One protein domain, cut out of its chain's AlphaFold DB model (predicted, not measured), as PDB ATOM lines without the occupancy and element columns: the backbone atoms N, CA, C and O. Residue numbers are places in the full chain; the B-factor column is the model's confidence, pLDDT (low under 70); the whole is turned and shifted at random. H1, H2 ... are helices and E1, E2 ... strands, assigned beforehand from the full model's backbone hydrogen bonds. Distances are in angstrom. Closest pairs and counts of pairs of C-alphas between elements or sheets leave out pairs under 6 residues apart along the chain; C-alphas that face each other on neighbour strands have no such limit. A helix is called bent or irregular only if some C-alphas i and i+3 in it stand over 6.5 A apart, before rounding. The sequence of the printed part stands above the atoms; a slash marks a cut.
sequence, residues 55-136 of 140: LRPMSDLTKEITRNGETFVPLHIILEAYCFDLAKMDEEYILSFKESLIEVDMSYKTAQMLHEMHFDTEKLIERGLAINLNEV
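What this domain is: This is residues 55 to 136 of the 140 residues of an uncharacterized protein of Elizabethkingia ursingii (UniProt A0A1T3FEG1). Three short helices, H1, H2 and H3, stand loosely together as a triangle, with the small two-strand hairpin E1 and E2 to one side and the four-residue H4 off at the far end of a long link. Residues 87 to 93, of which 91 to 93 belong to H2, stick out at one end of the longest axis, and the link to H4 makes the other end around Gly 128. The printed part has 82 residues, with two named strands and four named helices in the order E1, E2, H1, H2, H3, H4; the sheet's order is E1 - E2, antiparallel. The class is mostly helix, though under half of the residues, 38 of 82, are in named elements. The whole is compact, with a radius of gyration of the C-alphas of 13.0 A and spans of 40 by 32 by 21 A.

How they stand to each other: Go from Leu 55 past the first unnamed residues to E1, residues 65 to 67, and across a tight link to E2, residues 70 to 72. They form a hairpin, antiparallel with 150 degrees between their directions; look for N 65 and O 72, 2.9 A apart, and N 72 and O 65, 3.0 A apart, both within hydrogen-bond range. Another tight link leads to H1, residues 74 to 81, where the closest C-alphas of E1 and H1, those of Ile 65 and Pro 74, are 7.5 A apart. Next comes H2, residues 91 to 101, close to H1 but not clearly touching it, about perpendicular at 86 degrees; their closest C-alphas are those of Leu 75 and Lys 98, 7.2 A apart. H3, residues 108 to 116, is also close to H1 but not clearly touching, at a steep tilt of 44 degrees, opposite ways; the closest C-alphas are those of Ile 78 and Thr 110, 6.9 A apart. H4, residues 133 to 136, is apart from H1, H2 and H3. In H1 and H3 every O i to N i+4 pair is within hydrogen-bond range; in H2 3 of 7 are, beside 6 of 8 O i to N i+3 pairs, and H4 is too short for an O i to N i+4 pair.

Where its parts are: Find C-alpha 65 at (29.066, -12.559, -38.437), where E1 begins; it is 6.6 A long, and E2 6.5 A. From C-alpha 74 at (26.551, -16.868, -32.894) H1 runs 10.7 A. H2 runs 15.8 A and is neither bent nor irregular, but only just: C-alphas 96 and 99 are 6.3 A apart. H3 runs 12.3 A, and H4 runs 5.3 A to C-alpha 136 at (39.416, -16.093, -48.019).

The domain as a whole: The two C-alphas farthest apart, those of Lys 88 and Gly 128, are 40.4 A apart. The printed part has no cut, and the long link is residues 117 to 132, from H3 to H4. Mean pLDDT of the printed part is 87.1; look at residues 104 to 105 for values under 70.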
ATOM      1  N   LEU A  55      36.012 -22.839 -43.147       91.56
ATOM      2  CA  LEU A  55      35.449 -22.823 -41.797       91.56
ATOM      3  C   LEU A  55      35.808 -21.529 -41.069       91.56
ATOM      4  O   LEU A  55      36.847 -20.921 -41.319       91.56
ATOM      5  N   ARG A  56      34.954 -21.115 -40.137       92.69
ATOM      6  CA  ARG A  56      35.185 -19.999 -39.220       92.69
ATOM      7  C   ARG A  56      35.924 -20.486 -37.975       92.69
ATOM      8  O   ARG A  56      35.578 -21.540 -37.437       92.69
ATOM      9  N   PRO A  57      36.902 -19.728 -37.469       93.00
ATOM     10  CA  PRO A  57      37.565 -20.069 -36.224       93.00
ATOM     11  C   PRO A  57      36.604 -19.893 -35.042       93.00
ATOM     12  O   PRO A  57      35.794 -18.968 -35.012       93.00
ATOM     13  N   MET A  58      36.752 -20.721 -34.007       90.56
ATOM     14  CA  MET A  58      35.957 -20.615 -32.769       90.56
ATOM     15  C   MET A  58      36.101 -19.264 -32.050       90.56
ATOM     16  O   MET A  58      35.260 -18.893 -31.233       90.56
ATOM     17  N   SER A  59      37.141 -18.487 -32.366       89.81
ATOM     18  CA  SER A  59      37.320 -17.127 -31.851       89.81
ATOM     19  C   SER A  59      36.245 -16.140 -32.325       89.81
ATOM     20  O   SER A  59      36.060 -15.111 -31.674       89.81
ATOM     21  N   ASP A  60      35.510 -16.450 -33.398       91.88
ATOM     22  CA  ASP A  60      34.428 -15.608 -33.921       91.88
ATOM     23  C   ASP A  60      33.066 -15.880 -33.278       91.88
ATOM     24  O   ASP A  60      32.099 -15.193 -33.588       91.88
ATOM     25  N   LEU A  61      32.968 -16.837 -32.350       91.69
ATOM     26  CA  LEU A  61      31.704 -17.196 -31.697       91.69
ATOM     27  C   LEU A  61      31.024 -16.001 -30.998       91.69
ATOM     28  O   LEU A  61      29.800 -15.925 -30.931       91.69
ATOM     29  N   THR A  62      31.827 -15.068 -30.483       92.31
ATOM     30  CA  THR A  62      31.371 -13.850 -29.790       92.31
ATOM     31  C   THR A  62      31.335 -12.617 -30.688       92.31
ATOM     32  O   THR A  62      31.078 -11.524 -30.198       92.31
ATOM     33  N   LYS A  63      31.658 -12.746 -31.977       92.44
ATOM     34  CA  LYS A  63      31.686 -11.619 -32.911       92.44
ATOM     35  C   LYS A  63      30.432 -11.616 -33.767       92.44
ATOM     36  O   LYS A  63      29.828 -12.661 -34.003       92.44
ATOM     37  N   GLU A  64      30.078 -10.444 -34.275       93.19
ATOM     38  CA  GLU A  64      29.071 -10.344 -35.324       93.19
ATOM     39  C   GLU A  64      29.594 -10.997 -36.606       93.19
ATOM     40  O   GLU A  64      30.674 -10.670 -37.103       93.19
ATOM     41  N   ILE A  65      28.812 -11.928 -37.146       90.56
ATOM     42  CA  ILE A  65      29.066 -12.559 -38.437       90.56
ATOM     43  C   ILE A  65      27.892 -12.289 -39.367       90.56
ATOM     44  O   ILE A  65      26.751 -12.197 -38.926       90.56
ATOM     45  N   THR A  66      28.172 -12.196 -40.665       89.44
ATOM     46  CA  THR A  66      27.129 -12.098 -41.690       89.44
ATOM     47  C   THR A  66      27.021 -13.417 -42.441       89.44
ATOM     48  O   THR A  66      28.017 -13.935 -42.957       89.44
ATOM     49  N   ARG A  67      25.810 -13.969 -42.511       81.69
ATOM     50  CA  ARG A  67      25.479 -15.177 -43.271       81.69
ATOM     51  C   ARG A  67      24.173 -14.933 -44.015       81.69
ATOM     52  O   ARG A  67      23.193 -14.521 -43.416       81.69
ATOM     53  N   ASN A  68      24.159 -15.182 -45.323       81.62
ATOM     54  CA  ASN A  68      22.972 -15.006 -46.173       81.62
ATOM     55  C   ASN A  68      22.331 -13.600 -46.101       81.62
ATOM     56  O   ASN A  68      21.134 -13.457 -46.313       81.62
ATOM     57  N   GLY A  69      23.128 -12.561 -45.822       86.25
ATOM     58  CA  GLY A  69      22.641 -11.184 -45.670       86.25
ATOM     59  C   GLY A  69      22.101 -10.841 -44.279       86.25
ATOM     60  O   GLY A  69      21.751  -9.687 -44.050       86.25
ATOM     61  N   GLU A  70      22.080 -11.796 -43.349       89.06
ATOM     62  CA  GLU A  70      21.712 -11.576 -41.951       89.06
ATOM     63  C   GLU A  70      22.968 -11.488 -41.085       89.06
ATOM     64  O   GLU A  70      23.863 -12.336 -41.178       89.06
ATOM     65  N   THR A  71      23.036 -10.454 -40.248       93.00
ATOM     66  CA  THR A  71      24.132 -10.246 -39.299       93.00
ATOM     67  C   THR A  71      23.663 -10.612 -37.899       93.00
ATOM     68  O   THR A  71      22.628 -10.128 -37.445       93.00
ATOM     69  N   PHE A  72      24.416 -11.465 -37.215       93.50
ATOM     70  CA  PHE A  72      24.095 -11.906 -35.860       93.50
ATOM     71  C   PHE A  72      25.355 -12.319 -35.092       93.50
ATOM     72  O   PHE A  72      26.412 -12.546 -35.681       93.50
ATOM     73  N   VAL A  73      25.228 -12.454 -33.769       93.69
ATOM     74  CA  VAL A  73      26.275 -12.998 -32.892       93.69
ATOM     75  C   VAL A  73      25.969 -14.476 -32.608       93.69
ATOM     76  O   VAL A  73      24.943 -14.767 -31.989       93.69
ATOM     77  N   PRO A  74      26.818 -15.431 -33.026       93.44
ATOM     78  CA  PRO A  74      26.551 -16.868 -32.894       93.44
ATOM     79  C   PRO A  74      26.247 -17.325 -31.466       93.44
ATOM     80  O   PRO A  74      25.331 -18.120 -31.259       93.44
ATOM     81  N   LEU A  75      26.969 -16.795 -30.475       92.06
ATOM     82  CA  LEU A  75      26.728 -17.099 -29.064       92.06
ATOM     83  C   LEU A  75      25.297 -16.742 -28.632       92.06
ATOM     84  O   LEU A  75      24.661 -17.526 -27.930       92.06
ATOM     85  N   HIS A  76      24.771 -15.602 -29.087       91.88
ATOM     86  CA  HIS A  76      23.410 -15.171 -28.762       91.88
ATOM     87  C   HIS A  76      22.376 -16.139 -29.338       91.88
ATOM     88  O   HIS A  76      21.498 -16.585 -28.607       91.88
ATOM     89  N   ILE A  77      22.540 -16.550 -30.600       91.81
ATOM     90  CA  ILE A  77      21.646 -17.517 -31.255       91.81
ATOM     91  C   ILE A  77      21.623 -18.854 -30.506       91.81
ATOM     92  O   ILE A  77      20.562 -19.448 -30.312       91.81
ATOM     93  N   ILE A  78      22.787 -19.332 -30.054       90.75
ATOM     94  CA  ILE A  78      22.878 -20.566 -29.266       90.75
ATOM     95  C   ILE A  78      22.126 -20.402 -27.941       90.75
ATOM     96  O   ILE A  78      21.288 -21.239 -27.616       90.75
ATOM     97  N   LEU A  79      22.376 -19.324 -27.194       89.88
ATOM     98  CA  LEU A  79      21.724 -19.084 -25.904       89.88
ATOM     99  C   LEU A  79      20.201 -18.921 -26.036       89.88
ATOM    100  O   LEU A  79      19.446 -19.542 -25.285       89.88
ATOM    101  N   GLU A  80      19.729 -18.175 -27.032       89.81
ATOM    102  CA  GLU A  80      18.299 -18.055 -27.333       89.81
ATOM    103  C   GLU A  80      17.675 -19.418 -27.656       89.81
ATOM    104  O   GLU A  80      16.584 -19.736 -27.178       89.81
ATOM    105  N   ALA A  81      18.391 -20.289 -28.378       87.88
ATOM    106  CA  ALA A  81      17.927 -21.644 -28.657       87.88
ATOM    107  C   ALA A  81      17.797 -22.515 -27.390       87.88
ATOM    108  O   ALA A  81      17.040 -23.491 -27.405       87.88
ATOM    109  N   TYR A  82      18.492 -22.182 -26.297       85.94
ATOM    110  CA  TYR A  82      18.315 -22.781 -24.964       85.94
ATOM    111  C   TYR A  82      17.281 -22.054 -24.093       85.94
ATOM    112  O   TYR A  82      17.152 -22.365 -22.913       85.94
ATOM    113  N   CYS A  83      16.490 -21.148 -24.679       82.31
ATOM    114  CA  CYS A  83      15.464 -20.357 -23.995       82.31
ATOM    115  C   CYS A  83      16.027 -19.389 -22.939       82.31
ATOM    116  O   CYS A  83      15.315 -19.027 -21.999       82.31
ATOM    117  N   PHE A  84      17.285 -18.960 -23.080       83.62
ATOM    118  CA  PHE A  84      17.821 -17.878 -22.261       83.62
ATOM    119  C   PHE A  84      17.264 -16.526 -22.722       83.62
ATOM    120  O   PHE A  84      17.172 -16.245 -23.915       83.62
ATOM    121  N   ASP A  85      16.890 -15.684 -21.759       85.88
ATOM    122  CA  ASP A  85      16.401 -14.328 -22.010       85.88
ATOM    123  C   ASP A  85      17.578 -13.348 -21.955       85.88
ATOM    124  O   ASP A  85      17.960 -12.883 -20.878       85.88
ATOM    125  N   LEU A  86      18.161 -13.055 -23.121       84.75
ATOM    126  CA  LEU A  86      19.330 -12.177 -23.231       84.75
ATOM    127  C   LEU A  86      19.062 -10.760 -22.706       84.75
ATOM    128  O   LEU A  86      19.982 -10.114 -22.218       84.75
ATOM    129  N   ALA A  87      17.811 -10.282 -22.719       85.00
ATOM    130  CA  ALA A  87      17.466  -8.958 -22.197       85.00
ATOM    131  C   ALA A  87      17.605  -8.856 -20.667       85.00
ATOM    132  O   ALA A  87      17.619  -7.756 -20.113       85.00
ATOM    133  N   LYS A  88      17.682 -10.000 -19.978       87.12
ATOM    134  CA  LYS A  88      17.864 -10.091 -18.523       87.12
ATOM    135  C   LYS A  88      19.295 -10.436 -18.116       87.12
ATOM    136  O   LYS A  88      19.545 -10.594 -16.923       87.12
ATOM    137  N   MET A  89      20.203 -10.584 -19.077       85.12
ATOM    138  CA  MET A  89      21.587 -10.977 -18.841       85.12
ATOM    139  C   MET A  89      22.526  -9.813 -19.128       85.12
ATOM    140  O   MET A  89      22.318  -9.055 -20.071       85.12
ATOM    141  N   ASP A  90      23.565  -9.678 -18.309       88.50
ATOM    142  CA  ASP A  90      24.688  -8.810 -18.641       88.50
ATOM    143  C   ASP A  90      25.660  -9.517 -19.609       88.50
ATOM    144  O   ASP A  90      25.630 -10.738 -19.795       88.50
ATOM    145  N   GLU A  91      26.503  -8.728 -20.273       85.12
ATOM    146  CA  GLU A  91      27.438  -9.222 -21.290       85.12
ATOM    147  C   GLU A  91      28.505 -10.160 -20.695       85.12
ATOM    148  O   GLU A  91      28.891 -11.143 -21.327       85.12
ATOM    149  N   GLU A  92      28.941  -9.911 -19.459       86.81
ATOM    150  CA  GLU A  92      29.940 -10.734 -18.765       86.81
ATOM    151  C   GLU A  92      29.395 -12.139 -18.462       86.81
ATOM    152  O   GLU A  92      30.066 -13.149 -18.696       86.81
ATOM    153  N   TYR A  93      28.136 -12.217 -18.037       85.38
ATOM    154  CA  TYR A  93      27.415 -13.456 -17.807       85.38
ATOM    155  C   TYR A  93      27.201 -14.226 -19.109       85.38
ATOM    156  O   TYR A  93      27.439 -15.432 -19.140       85.38
ATOM    157  N   ILE A  94      26.852 -13.549 -20.208       85.69
ATOM    158  CA  ILE A  94      26.774 -14.171 -21.539       85.69
ATOM    159  C   ILE A  94      28.129 -14.780 -21.932       85.69
ATOM    160  O   ILE A  94      28.187 -15.937 -22.356       85.69
ATOM    161  N   LEU A  95      29.228 -14.040 -21.753       85.44
ATOM    162  CA  LEU A  95      30.572 -14.521 -22.076       85.44
ATOM    163  C   LEU A  95      30.993 -15.723 -21.224       85.44
ATOM    164  O   LEU A  95      31.716 -16.578 -21.736       85.44
ATOM    165  N   SER A  96      30.518 -15.841 -19.981       85.94
ATOM    166  CA  SER A  96      30.805 -17.008 -19.133       85.94
ATOM    167  C   SER A  96      30.337 -18.329 -19.763       85.94
ATOM    168  O   SER A  96      30.999 -19.358 -19.623       85.94
ATOM    169  N   PHE A  97      29.262 -18.299 -20.559       82.31
ATOM    170  CA  PHE A  97      28.775 -19.489 -21.259       82.31
ATOM    171  C   PHE A  97      29.661 -19.905 -22.429       82.31
ATOM    172  O   PHE A  97      29.622 -21.069 -22.831       82.31
ATOM    173  N   LYS A  98      30.480 -18.996 -22.969       83.50
ATOM    174  CA  LYS A  98      31.383 -19.294 -24.086       83.50
ATOM    175  C   LYS A  98      32.268 -20.496 -23.779       83.50
ATOM    176  O   LYS A  98      32.401 -21.374 -24.623       83.50
ATOM    177  N   GLU A  99      32.864 -20.531 -22.589       77.50
ATOM    178  CA  GLU A  99      33.751 -21.624 -22.186       77.50
ATOM    179  C   GLU A  99      32.959 -22.916 -21.978       77.50
ATOM    180  O   GLU A  99      33.340 -23.946 -22.528       77.50
ATOM    181  N   SER A 100      31.795 -22.832 -21.321       77.44
ATOM    182  CA  SER A 100      30.912 -23.985 -21.077       77.44
ATOM    183  C   SER A 100      30.415 -24.664 -22.362       77.44
ATOM    184  O   SER A 100      30.242 -25.877 -22.405       77.44
ATOM    185  N   LEU A 101      30.214 -23.897 -23.441       74.88
ATOM    186  CA  LEU A 101      29.746 -24.428 -24.723       74.88
ATOM    187  C   LEU A 101      30.840 -25.181 -25.491       74.88
ATOM    188  O   LEU A 101      30.510 -25.964 -26.376       74.88
ATOM    189  N   ILE A 102      32.114 -24.932 -25.177       70.62
ATOM    190  CA  ILE A 102      33.291 -25.494 -25.864       70.62
ATOM    191  C   ILE A 102      33.924 -26.628 -25.027       70.62
ATOM    192  O   ILE A 102      34.965 -27.178 -25.387       70.62
ATOM    193  N   GLU A 103      33.301 -27.007 -23.908       71.19
ATOM    194  CA  GLU A 103      33.760 -28.122 -23.081       71.19
ATOM    195  C   GLU A 103      33.742 -29.465 -23.833       71.19
ATOM    196  O   GLU A 103      33.078 -29.641 -24.855       71.19
ATOM    197  N   VAL A 104      34.490 -30.434 -23.291       61.84
ATOM    198  CA  VAL A 104      34.716 -31.778 -23.862       61.84
ATOM    199  C   VAL A 104      33.410 -32.529 -24.177       61.84
ATOM    200  O   VAL A 104      33.421 -33.414 -25.027       61.84
ATOM    201  N   ASP A 105      32.297 -32.161 -23.534       68.31
ATOM    202  CA  ASP A 105      30.970 -32.755 -23.734       68.31
ATOM    203  C   ASP A 105      29.961 -31.733 -24.296       68.31
ATOM    204  O   ASP A 105      28.897 -31.467 -23.731       68.31
ATOM    205  N   MET A 106      30.326 -31.099 -25.416       81.06
ATOM    206  CA  MET A 106      29.426 -30.210 -26.144       81.06
ATOM    207  C   MET A 106      28.155 -30.964 -26.548       81.06
ATOM    208  O   MET A 106      28.197 -32.004 -27.206       81.06
ATOM    209  N   SER A 107      26.994 -30.397 -26.212       86.62
ATOM    210  CA  SER A 107      25.729 -31.028 -26.574       86.62
ATOM    211  C   SER A 107      25.575 -31.148 -28.097       86.62
ATOM    212  O   SER A 107      25.952 -30.247 -28.851       86.62
ATOM    213  N   TYR A 108      24.937 -32.230 -28.552       87.19
ATOM    214  CA  TYR A 108      24.692 -32.476 -29.978       87.19
ATOM    215  C   TYR A 108      24.000 -31.296 -30.676       87.19
ATOM    216  O   TYR A 108      24.361 -30.933 -31.791       87.19
ATOM    217  N   LYS A 109      23.052 -30.643 -29.991       88.19
ATOM    218  CA  LYS A 109      22.355 -29.461 -30.511       88.19
ATOM    219  C   LYS A 109      23.322 -28.298 -30.765       88.19
ATOM    220  O   LYS A 109      23.273 -27.700 -31.833       88.19
ATOM    221  N   THR A 110      24.218 -28.007 -29.821       89.75
ATOM    222  CA  THR A 110      25.255 -26.976 -29.989       89.75
ATOM    223  C   THR A 110      26.170 -27.312 -31.164       89.75
ATOM    224  O   THR A 110      26.416 -26.451 -32.005       89.75
ATOM    225  N   ALA A 111      26.621 -28.567 -31.263       88.81
ATOM    226  CA  ALA A 111      27.483 -29.016 -32.351       88.81
ATOM    227  C   ALA A 111      26.812 -28.837 -33.724       88.81
ATOM    228  O   ALA A 111      27.418 -28.261 -34.625       88.81
ATOM    229  N   GLN A 112      25.539 -29.229 -33.863       90.88
ATOM    230  CA  GLN A 112      24.768 -29.019 -35.094       90.88
ATOM    231  C   GLN A 112      24.681 -27.538 -35.473       90.88
ATOM    232  O   GLN A 112      24.965 -27.183 -36.614       90.88
ATOM    233  N   MET A 113      24.353 -26.665 -34.519       91.00
ATOM    234  CA  MET A 113      24.271 -25.222 -34.771       91.00
ATOM    235  C   MET A 113      25.625 -24.644 -35.210       91.00
ATOM    236  O   MET A 113      25.691 -23.842 -36.141       91.00
ATOM    237  N   LEU A 114      26.721 -25.064 -34.570       91.31
ATOM    238  CA  LEU A 114      28.072 -24.648 -34.948       91.31
ATOM    239  C   LEU A 114      28.447 -25.135 -36.352       91.31
ATOM    240  O   LEU A 114      28.990 -24.354 -37.134       91.31
ATOM    241  N   HIS A 115      28.119 -26.381 -36.705       89.19
ATOM    242  CA  HIS A 115      28.354 -26.927 -38.045       89.19
ATOM    243  C   HIS A 115      27.533 -26.207 -39.111       89.19
ATOM    244  O   HIS A 115      28.077 -25.854 -40.156       89.19
ATOM    245  N   GLU A 116      26.264 -25.896 -38.841       90.00
ATOM    246  CA  GLU A 116      25.430 -25.094 -39.741       90.00
ATOM    247  C   GLU A 116      26.032 -23.705 -39.984       90.00
ATOM    248  O   GLU A 116      25.979 -23.181 -41.098       90.00
ATOM    249  N   MET A 117      26.629 -23.105 -38.954       90.44
ATOM    250  CA  MET A 117      27.330 -21.823 -39.036       90.44
ATOM    251  C   MET A 117      28.775 -21.939 -39.561       90.44
ATOM    252  O   MET A 117      29.450 -20.916 -39.698       90.44
ATOM    253  N   HIS A 118      29.220 -23.147 -39.928       90.75
ATOM    254  CA  HIS A 118      30.554 -23.482 -40.437       90.75
ATOM    255  C   HIS A 118      31.701 -23.185 -39.461       90.75
ATOM    256  O   HIS A 118      32.774 -22.767 -39.886       90.75
ATOM    257  N   PHE A 119      31.500 -23.384 -38.159       92.12
ATOM    258  CA  PHE A 119      32.566 -23.248 -37.165       92.12
ATOM    259  C   PHE A 119      33.489 -24.468 -37.115       92.12
ATOM    260  O   PHE A 119      33.061 -25.612 -37.266       92.12
ATOM    261  N   ASP A 120      34.768 -24.209 -36.857       90.69
ATOM    262  CA  ASP A 120      35.800 -25.229 -36.698       90.69
ATOM    263  C   ASP A 120      35.826 -25.808 -35.273       90.69
ATOM    264  O   ASP A 120      36.631 -25.403 -34.435       90.69
ATOM    265  N   THR A 121      34.945 -26.770 -34.994       88.56
ATOM    266  CA  THR A 121      34.892 -27.456 -33.688       88.56
ATOM    267  C   THR A 121      36.053 -28.436 -33.478       88.56
ATOM    268  O   THR A 121      36.443 -28.693 -32.344       88.56
ATOM    269  N   GLU A 122      36.646 -28.942 -34.564       87.19
ATOM    270  CA  GLU A 122      37.638 -30.034 -34.562       87.19
ATOM    271  C   GLU A 122      39.083 -29.560 -34.808       87.19
ATOM    272  O   GLU A 122      39.985 -30.370 -35.070       87.19
ATOM    273  N   LYS A 123      39.317 -28.243 -34.749       88.69
ATOM    274  CA  LYS A 123      40.627 -27.606 -34.977       88.69
ATOM    275  C   LYS A 123      41.243 -27.984 -36.333       88.69
ATOM    276  O   LYS A 123      42.455 -28.178 -36.465       88.69
ATOM    277  N   LEU A 124      40.414 -28.131 -37.363       90.62
ATOM    278  CA  LEU A 124      40.825 -28.456 -38.728       90.62
ATOM    279  C   LEU A 124      41.631 -27.326 -39.369       90.62
ATOM    280  O   LEU A 124      42.513 -27.611 -40.182       90.62
ATOM    281  N   ILE A 125      41.363 -26.071 -38.998       90.62
ATOM    282  CA  ILE A 125      42.136 -24.907 -39.446       90.62
ATOM    283  C   ILE A 125      43.564 -25.012 -38.902       90.62
ATOM    284  O   ILE A 125      44.519 -24.962 -39.674       90.62
ATOM    285  N   GLU A 126      43.723 -25.261 -37.596       91.25
ATOM    286  CA  GLU A 126      45.040 -25.424 -36.955       91.25
ATOM    287  C   GLU A 126      45.833 -26.595 -37.554       91.25
ATOM    288  O   GLU A 126      47.050 -26.523 -37.721       91.25
ATOM    289  N   ARG A 127      45.138 -27.673 -37.932       90.75
ATOM    290  CA  ARG A 127      45.730 -28.859 -38.574       90.75
ATOM    291  C   ARG A 127      46.039 -28.663 -40.064       90.75
ATOM    292  O   ARG A 127      46.549 -29.586 -40.697       90.75
ATOM    293  N   GLY A 128      45.703 -27.511 -40.648       87.56
ATOM    294  CA  GLY A 128      45.880 -27.227 -42.074       87.56
ATOM    295  C   GLY A 128      44.966 -28.042 -43.001       87.56
ATOM    296  O   GLY A 128      45.232 -28.128 -44.206       87.56
ATOM    297  N   LEU A 129      43.908 -28.647 -42.451       87.06
ATOM    298  CA  LEU A 129      42.909 -29.444 -43.169       87.06
ATOM    299  C   LEU A 129      41.741 -28.589 -43.676       87.06
ATOM    300  O   LEU A 129      41.126 -28.950 -44.675       87.06
ATOM    301  N   ALA A 130      41.479 -27.450 -43.037       89.00
ATOM    302  CA  ALA A 130      40.484 -26.463 -43.445       89.00
ATOM    303  C   ALA A 130      41.138 -25.117 -43.788       89.00
ATOM    304  O   ALA A 130      42.278 -24.848 -43.406       89.00
ATOM    305  N   ILE A 131      40.410 -24.281 -44.523       89.12
ATOM    306  CA  ILE A 131      40.780 -22.896 -44.818       89.12
ATOM    307  C   ILE A 131      39.983 -21.989 -43.880       89.12
ATOM    308  O   ILE A 131      38.769 -22.145 -43.750       89.12
ATOM    309  N   ASN A 132      40.658 -21.035 -43.244       90.81
ATOM    310  CA  ASN A 132      40.010 -20.029 -42.414       90.81
ATOM    311  C   ASN A 132      39.191 -19.071 -43.291       90.81
ATOM    312  O   ASN A 132      39.740 -18.389 -44.152       90.81
ATOM    313  N   LEU A 133      37.882 -18.996 -43.058       88.19
ATOM    314  CA  LEU A 133      36.950 -18.180 -43.833       88.19
ATOM    315  C   LEU A 133      37.340 -16.699 -43.846       88.19
ATOM    316  O   LEU A 133      37.228 -16.052 -44.883       88.19
ATOM    317  N   ASN A 134      37.869 -16.183 -42.738       85.75
ATOM    318  CA  ASN A 134      38.288 -14.784 -42.640       85.75
ATOM    319  C   ASN A 134      39.522 -14.466 -43.498       85.75
ATOM    320  O   ASN A 134      39.821 -13.302 -43.742       85.75
ATOM    321  N   GLU A 135      40.255 -15.487 -43.943       84.31
ATOM    322  CA  GLU A 135      41.431 -15.336 -44.802       84.31
ATOM    323  C   GLU A 135      41.076 -15.428 -46.293       84.31
ATOM    324  O   GLU A 135      41.861 -14.987 -47.135       84.31
ATOM    325  N   VAL A 136      39.891 -15.953 -46.631       75.62
ATOM    326  CA  VAL A 136      39.416 -16.093 -48.019       75.62
ATOM    327  C   VAL A 136      38.988 -14.743 -48.615       75.62
ATOM    328  O   VAL A 136      39.055 -14.565 -49.828       75.62
TER     329      VAL A 136